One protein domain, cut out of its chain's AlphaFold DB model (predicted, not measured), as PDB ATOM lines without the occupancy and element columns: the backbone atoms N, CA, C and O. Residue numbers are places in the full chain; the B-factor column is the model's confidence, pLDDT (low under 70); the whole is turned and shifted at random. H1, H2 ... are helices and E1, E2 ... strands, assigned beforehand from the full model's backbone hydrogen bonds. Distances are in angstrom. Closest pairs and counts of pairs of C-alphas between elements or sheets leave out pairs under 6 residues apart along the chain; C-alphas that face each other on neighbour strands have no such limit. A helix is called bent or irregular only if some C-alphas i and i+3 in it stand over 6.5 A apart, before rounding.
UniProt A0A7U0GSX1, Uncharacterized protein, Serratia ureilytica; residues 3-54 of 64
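Overview. This is residues 3 to 54 of the 64 residues of an uncharacterized protein of Serratia ureilytica (UniProt A0A7U0GSX1). The model is an open, thin arch: a hairpin of two strands, E1 and E2, makes one leg, and two short helices, H1 and H2, set at a corner to each other, make the other, with the short strand E3 in the stretch that joins them. H2 folds back towards the hairpin's side without reaching it, and residues 31 to 36 stick out free. The printed part has 52 residues, with three named strands and then two named helices, in the order E1, E2, E3, H1, H2; the sheet is E1 - E2, antiparallel, and the class is mixed, helices and strands. The whole is loose, with a radius of gyration of the C-alphas of 13.9 A, and elongated, spanning 38 by 25 by 18 A.

Arrangement. Residues 3 to 4 make a short antiparallel pairing with residues 27 to 28 of E3, the strand of residues 27 to 29, which pairs with no named strand. E1, residues 7 to 12, and E2, residues 19 to 24, are antiparallel neighbours and a hairpin, at 160 degrees between their directions. The C-alphas of Tyr 8 and Ala 23 face each other at 4.2 A; N 9 and O 22, 2.8 A apart, and N 20 and O 11, 2.8 A apart, are within hydrogen-bond range. E3 is apart from E1 and from E2. H1, residues 34 to 41, and H2, residues 43 to 52, are close but not clearly touching, their closest C-alphas, those of Gln 40 and Val 46, being 6.0 A apart. Their lines are about perpendicular, at 77 degrees. Both helices are apart from E1, E2 and E3. In H2 every O i to N i+4 pair is within hydrogen-bond range; in H1 1 of 4 is, beside 2 of 5 O i to N i+3 pairs.

Along the chain. E1 begins at C-alpha 7, (158.480, 165.447, 119.360), and is 17.3 A long. E2 is 16.5 A long, and E3 6.5 A. H1 begins at C-alpha 34, (168.313, 153.370, 98.230), and measures 11.7 A; it is neither bent nor irregular, but only just: C-alphas 36 and 39 are 6.5 A apart. H2, 14.5 A long, ends at C-alpha 52, (151.318, 143.816, 106.861).

Size, cuts and confidence. The two C-alphas farthest apart, those of Gln 16 and Arg 35, are 39.3 A from each other. The printed part has no cut. The link from E1 to E2 is short, and those from E2 to E3, E3 to H1 and H1 to H2 are tight. Mean pLDDT of the printed part is 70.9; residues 28 to 45 and residue 54 are under 70, and H1 has a mean of 48.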
ATOM      1  N   PHE A   3     165.285 155.619 114.556       76.88
ATOM      2  CA  PHE A   3     164.092 156.454 114.505       76.88
ATOM      3  C   PHE A   3     164.400 157.774 115.210       76.88
ATOM      4  O   PHE A   3     164.776 157.771 116.382       76.88
ATOM      5  N   VAL A   4     164.278 158.886 114.492       78.12
ATOM      6  CA  VAL A   4     164.447 160.239 115.031       78.12
ATOM      7  C   VAL A   4     163.140 160.991 114.813       78.12
ATOM      8  O   VAL A   4     162.527 160.862 113.760       78.12
ATOM      9  N   CYS A   5     162.703 161.763 115.799       81.75
ATOM     10  CA  CYS A   5     161.508 162.601 115.716       81.75
ATOM     11  C   CYS A   5     161.780 163.939 116.406       81.75
ATOM     12  O   CYS A   5     162.702 164.036 117.221       81.75
ATOM     13  N   THR A   6     161.008 164.970 116.063       83.19
ATOM     14  CA  THR A   6     161.116 166.282 116.720       83.19
ATOM     15  C   THR A   6     160.408 166.288 118.066       83.19
ATOM     16  O   THR A   6     160.899 166.887 119.018       83.19
ATOM     17  N   GLU A   7     159.277 165.595 118.149       80.88
ATOM     18  CA  GLU A   7     158.480 165.447 119.360       80.88
ATOM     19  C   GLU A   7     157.860 164.050 119.389       80.88
ATOM     20  O   GLU A   7     157.544 163.482 118.340       80.88
ATOM     21  N   TYR A   8     157.698 163.490 120.588       87.81
ATOM     22  CA  TYR A   8     156.904 162.285 120.776       87.81
ATOM     23  C   TYR A   8     156.115 162.328 122.083       87.81
ATOM     24  O   TYR A   8     156.568 162.859 123.098       87.81
ATOM     25  N   HIS A   9     154.956 161.682 122.066       85.88
ATOM     26  CA  HIS A   9     154.108 161.462 123.222       85.88
ATOM     27  C   HIS A   9     153.802 159.969 123.357       85.88
ATOM     28  O   HIS A   9     153.319 159.317 122.429       85.88
ATOM     29  N   ALA A  10     154.107 159.418 124.530       88.19
ATOM     30  CA  ALA A  10     153.825 158.030 124.864       88.19
ATOM     31  C   ALA A  10     152.561 157.944 125.720       88.19
ATOM     32  O   ALA A  10     152.430 158.654 126.717       88.19
ATOM     33  N   LYS A  11     151.655 157.029 125.378       87.88
ATOM     34  CA  LYS A  11     150.457 156.742 126.172       87.88
ATOM     35  C   LYS A  11     150.205 155.248 126.288       87.88
ATOM     36  O   LYS A  11     150.660 154.464 125.457       87.88
ATOM     37  N   ALA A  12     149.465 154.858 127.321       88.81
ATOM     38  CA  ALA A  12     149.011 153.482 127.458       88.81
ATOM     39  C   ALA A  12     148.141 153.095 126.251       88.81
ATOM     40  O   ALA A  12     147.275 153.861 125.818       88.81
ATOM     41  N   GLY A  13     148.412 151.920 125.689       85.25
ATOM     42  CA  GLY A  13     147.616 151.337 124.620       85.25
ATOM     43  C   GLY A  13     146.303 150.743 125.129       85.25
ATOM     44  O   GLY A  13     145.929 150.895 126.293       85.25
ATOM     45  N   GLN A  14     145.573 150.075 124.238       80.25
ATOM     46  CA  GLN A  14     144.282 149.465 124.578       80.25
ATOM     47  C   GLN A  14     144.457 148.126 125.306       80.25
ATOM     48  O   GLN A  14     143.563 147.694 126.034       80.25
ATOM     49  N   ARG A  15     145.597 147.455 125.113       86.25
ATOM     50  CA  ARG A  15     145.918 146.167 125.735       86.25
ATOM     51  C   ARG A  15     146.892 146.330 126.896       86.25
ATOM     52  O   ARG A  15     147.714 147.245 126.933       86.25
ATOM     53  N   GLN A  16     146.833 145.396 127.842       80.81
ATOM     54  CA  GLN A  16     147.768 145.370 128.963       80.81
ATOM     55  C   GLN A  16     149.208 145.229 128.448       80.81
ATOM     56  O   GLN A  16     149.520 144.293 127.715       80.81
ATOM     57  N   GLY A  17     150.072 146.169 128.835       85.88
ATOM     58  CA  GLY A  17     151.473 146.217 128.406       85.88
ATOM     59  C   GLY A  17     151.714 146.904 127.058       85.88
ATOM     60  O   GLY A  17     152.863 147.039 126.650       85.88
ATOM     61  N   GLU A  18     150.667 147.364 126.373       83.56
ATOM     62  CA  GLU A  18     150.802 148.119 125.130       83.56
ATOM     63  C   GLU A  18     151.171 149.581 125.422       83.56
ATOM     64  O   GLU A  18     150.583 150.226 126.295       83.56
ATOM     65  N   VAL A  19     152.119 150.123 124.655       83.19
ATOM     66  CA  VAL A  19     152.470 151.547 124.658       83.19
ATOM     67  C   VAL A  19     152.277 152.079 123.248       83.19
ATOM     68  O   VAL A  19     152.851 151.559 122.294       83.19
ATOM     69  N   ARG A  20     151.470 153.129 123.121       84.75
ATOM     70  CA  ARG A  20     151.260 153.848 121.870       84.75
ATOM     71  C   ARG A  20     152.154 155.081 121.848       84.75
ATOM     72  O   ARG A  20     152.103 155.889 122.772       84.75
ATOM     73  N   ILE A  21     152.948 155.207 120.790       84.81
ATOM     74  CA  ILE A  21     153.796 156.369 120.527       84.81
ATOM     75  C   ILE A  21     153.141 157.191 119.419       84.81
ATOM     76  O   ILE A  21     152.857 156.670 118.342       84.81
ATOM     77  N   GLU A  22     152.896 158.465 119.693       83.94
ATOM     78  CA  GLU A  22     152.546 159.476 118.695       83.94
ATOM     79  C   GLU A  22     153.781 160.353 118.508       83.94
ATOM     80  O   GLU A  22     154.354 160.791 119.501       83.94
ATOM     81  N   ALA A  23     154.252 160.532 117.273       82.50
ATOM     82  CA  ALA A  23     155.497 161.240 116.994       82.50
ATOM     83  C   ALA A  23     155.352 162.161 115.784       82.50
ATOM     84  O   ALA A  23     154.792 161.760 114.763       82.50
ATOM     85  N   ASP A  24     155.919 163.355 115.902       82.06
ATOM     86  CA  ASP A  24     155.924 164.386 114.871       82.06
ATOM     87  C   ASP A  24     157.328 164.560 114.280       82.06
ATOM     88  O   ASP A  24     158.344 164.295 114.932       82.06
ATOM     89  N   GLY A  25     157.392 164.987 113.012       72.56
ATOM     90  CA  GLY A  25     158.662 165.261 112.327       72.56
ATOM     91  C   GLY A  25     159.583 164.040 112.231       72.56
ATOM     92  O   GLY A  25     160.777 164.137 112.512       72.56
ATOM     93  N   VAL A  26     159.024 162.877 111.889       73.56
ATOM     94  CA  VAL A  26     159.739 161.594 111.895       73.56
ATOM     95  C   VAL A  26     160.722 161.475 110.727       73.56
ATOM     96  O   VAL A  26     160.363 161.679 109.569       73.56
ATOM     97  N   ALA A  27     161.945 161.041 111.033       70.81
ATOM     98  CA  ALA A  27     162.955 160.615 110.076       70.81
ATOM     99  C   ALA A  27     163.497 159.224 110.445       70.81
ATOM    100  O   ALA A  27     163.852 158.941 111.593       70.81
ATOM    101  N   LEU A  28     163.577 158.349 109.445       62.16
ATOM    102  CA  LEU A  28     164.125 157.002 109.566       62.16
ATOM    103  C   LEU A  28     165.508 156.970 108.918       62.16
ATOM    104  O   LEU A  28     165.644 157.215 107.723       62.16
ATOM    105  N   TYR A  29     166.532 156.644 109.703       54.28
ATOM    106  CA  TYR A  29     167.908 156.529 109.224       54.28
ATOM    107  C   TYR A  29     168.399 155.087 109.339       54.28
ATOM    108  O   TYR A  29     168.286 154.433 110.376       54.28
ATOM    109  N   GLY A  30     168.989 154.559 108.278       53.12
ATOM    110  CA  GLY A  30     169.597 153.235 108.269       53.12
ATOM    111  C   GLY A  30     170.226 152.953 106.915       53.12
ATOM    112  O   GLY A  30     169.889 153.617 105.940       53.12
ATOM    113  N   HIS A  31     171.127 151.969 106.845       48.75
ATOM    114  CA  HIS A  31     171.485 151.374 105.559       48.75
ATOM    115  C   HIS A  31     170.262 150.642 105.028       48.75
ATOM    116  O   HIS A  31     170.010 149.486 105.356       48.75
ATOM    117  N   VAL A  32     169.476 151.368 104.255       53.62
ATOM    118  CA  VAL A  32     168.426 150.821 103.426       53.62
ATOM    119  C   VAL A  32     168.932 151.035 102.012       53.62
ATOM    120  O   VAL A  32     169.345 152.142 101.670       53.62
ATOM    121  N   ASP A  33     169.009 149.963 101.232       53.78
ATOM    122  CA  ASP A  33     169.409 150.048  99.833       53.78
ATOM    123  C   ASP A  33     168.500 151.080  99.147       53.78
ATOM    124  O   ASP A  33     167.284 150.908  99.085       53.78
ATOM    125  N   GLU A  34     169.068 152.203  98.707       47.34
ATOM    126  CA  GLU A  34     168.313 153.370  98.230       47.34
ATOM    127  C   GLU A  34     167.440 153.022  97.007       47.34
ATOM    128  O   GLU A  34     166.400 153.642  96.768       47.34
ATOM    129  N   ARG A  35     167.783 151.943  96.287       52.12
ATOM    130  CA  ARG A  35     166.972 151.372  95.197       52.12
ATOM    131  C   ARG A  35     165.686 150.694  95.673       52.12
ATOM    132  O   ARG A  35     164.768 150.541  94.873       52.12
ATOM    133  N   GLN A  36     165.604 150.297  96.944       51.72
ATOM    134  CA  GLN A  36     164.387 149.756  97.548       51.72
ATOM    135  C   GLN A  36     163.441 150.858  98.028       51.72
ATOM    136  O   GLN A  36     162.239 150.625  97.987       51.72
ATOM    137  N   ILE A  37     163.943 152.038  98.429       48.53
ATOM    138  CA  ILE A  37     163.119 153.151  98.944       48.53
ATOM    139  C   ILE A  37     162.601 154.075  97.840       48.53
ATOM    140  O   ILE A  37     161.516 154.623  97.969       48.53
ATOM    141  N   MET A  38     163.311 154.266  96.730       43.44
ATOM    142  CA  MET A  38     162.824 155.188  95.690       43.44
ATOM    143  C   MET A  38     161.457 154.820  95.064       43.44
ATOM    144  O   MET A  38     160.702 155.740  94.749       43.44
ATOM    145  N   PRO A  39     161.062 153.536  94.947       49.62
ATOM    146  CA  PRO A  39     159.676 153.159  94.646       49.62
ATOM    147  C   PRO A  39     158.681 153.451  95.792       49.62
ATOM    148  O   PRO A  39     157.482 153.538  95.555       49.62
ATOM    149  N   GLN A  40     159.167 153.628  97.026       43.41
ATOM    150  CA  GLN A  40     158.407 153.869  98.268       43.41
ATOM    151  C   GLN A  40     158.036 155.349  98.497       43.41
ATOM    152  O   GLN A  40     157.560 155.702  99.572       43.41
ATOM    153  N   LEU A  41     158.200 156.226  97.499       51.66
ATOM    154  CA  LEU A  41     157.425 157.478  97.448       51.66
ATOM    155  C   LEU A  41     156.005 157.254  96.901       51.66
ATOM    156  O   LEU A  41     155.193 158.179  96.922       51.66
ATOM    157  N   ASP A  42     155.675 156.034  96.458       64.38
ATOM    158  CA  ASP A  42     154.283 155.612  96.362       64.38
ATOM    159  C   ASP A  42     153.748 155.362  97.778       64.38
ATOM    160  O   ASP A  42     153.967 154.313  98.392       64.38
ATOM    161  N   ILE A  43     153.047 156.368  98.297       65.19
ATOM    162  CA  ILE A  43     152.392 156.363  99.609       65.19
ATOM    163  C   ILE A  43     151.552 155.091  99.817       65.19
ATOM    164  O   ILE A  43     151.454 154.592 100.938       65.19
ATOM    165  N   LYS A  44     150.999 154.513  98.741       68.94
ATOM    166  CA  LYS A  44     150.239 153.266  98.803       68.94
ATOM    167  C   LYS A  44     151.100 152.080  99.249       68.94
ATOM    168  O   LYS A  44     150.692 151.351 100.148       68.94
ATOM    169  N   ALA A  45     152.288 151.913  98.670       66.50
ATOM    170  CA  ALA A  45     153.192 150.812  99.005       66.50
ATOM    171  C   ALA A  45     153.684 150.906 100.461       66.50
ATOM    172  O   ALA A  45     153.830 149.896 101.149       66.50
ATOM    173  N   VAL A  46     153.875 152.132 100.959       70.19
ATOM    174  CA  VAL A  46     154.221 152.386 102.365       70.19
ATOM    175  C   VAL A  46     153.075 151.981 103.296       70.19
ATOM    176  O   VAL A  46     153.309 151.327 104.311       70.19
ATOM    177  N   PHE A  47     151.830 152.323 102.954       71.88
ATOM    178  CA  PHE A  47     150.661 151.943 103.753       71.88
ATOM    179  C   PHE A  47     150.404 150.434 103.763       71.88
ATOM    180  O   PHE A  47     150.059 149.893 104.814       71.88
ATOM    181  N   GLU A  48     150.610 149.749 102.638       73.38
ATOM    182  CA  GLU A  48     150.486 148.290 102.547       73.38
ATOM    183  C   GLU A  48     151.524 147.585 103.433       73.38
ATOM    184  O   GLU A  48     151.157 146.744 104.253       73.38
ATOM    185  N   TRP A  49     152.794 148.002 103.375       74.25
ATOM    186  CA  TRP A  49     153.844 147.447 104.236       74.25
ATOM    187  C   TRP A  49     153.570 147.680 105.731       74.25
ATOM    188  O   TRP A  49     153.772 146.787 106.559       74.25
ATOM    189  N   LEU A  50     153.076 148.867 106.096       71.50
ATOM    190  CA  LEU A  50     152.698 149.174 107.477       71.50
ATOM    191  C   LEU A  50     151.557 148.264 107.960       71.50
ATOM    192  O   LEU A  50     151.638 147.721 109.062       71.50
ATOM    193  N   ALA A  51     150.540 148.039 107.125       75.56
ATOM    194  CA  ALA A  51     149.430 147.149 107.447       75.56
ATOM    195  C   ALA A  51     149.882 145.687 107.632       75.56
ATOM    196  O   ALA A  51     149.477 145.042 108.600       75.56
ATOM    197  N   GLU A  52     150.762 145.178 106.762       76.50
ATOM    198  CA  GLU A  52     151.318 143.816 106.861       76.50
ATOM    199  C   GLU A  52     152.094 143.577 108.165       76.50
ATOM    200  O   GLU A  52     152.101 142.466 108.693       76.50
ATOM    201  N   ASN A  53     152.700 144.626 108.725       72.00
ATOM    202  CA  ASN A  53     153.453 144.559 109.979       72.00
ATOM    203  C   ASN A  53     152.602 144.901 111.220       72.00
ATOM    204  O   ASN A  53     153.137 145.047 112.320       72.00
ATOM    205  N   GLY A  54     151.276 144.999 111.068       62.50
ATOM    206  CA  GLY A  54     150.337 145.213 112.171       62.50
ATOM    207  C   GLY A  54     150.210 146.666 112.635       62.50
ATOM    208  O   GLY A  54     149.636 146.913 113.697       62.50
TER     209      GLY A  54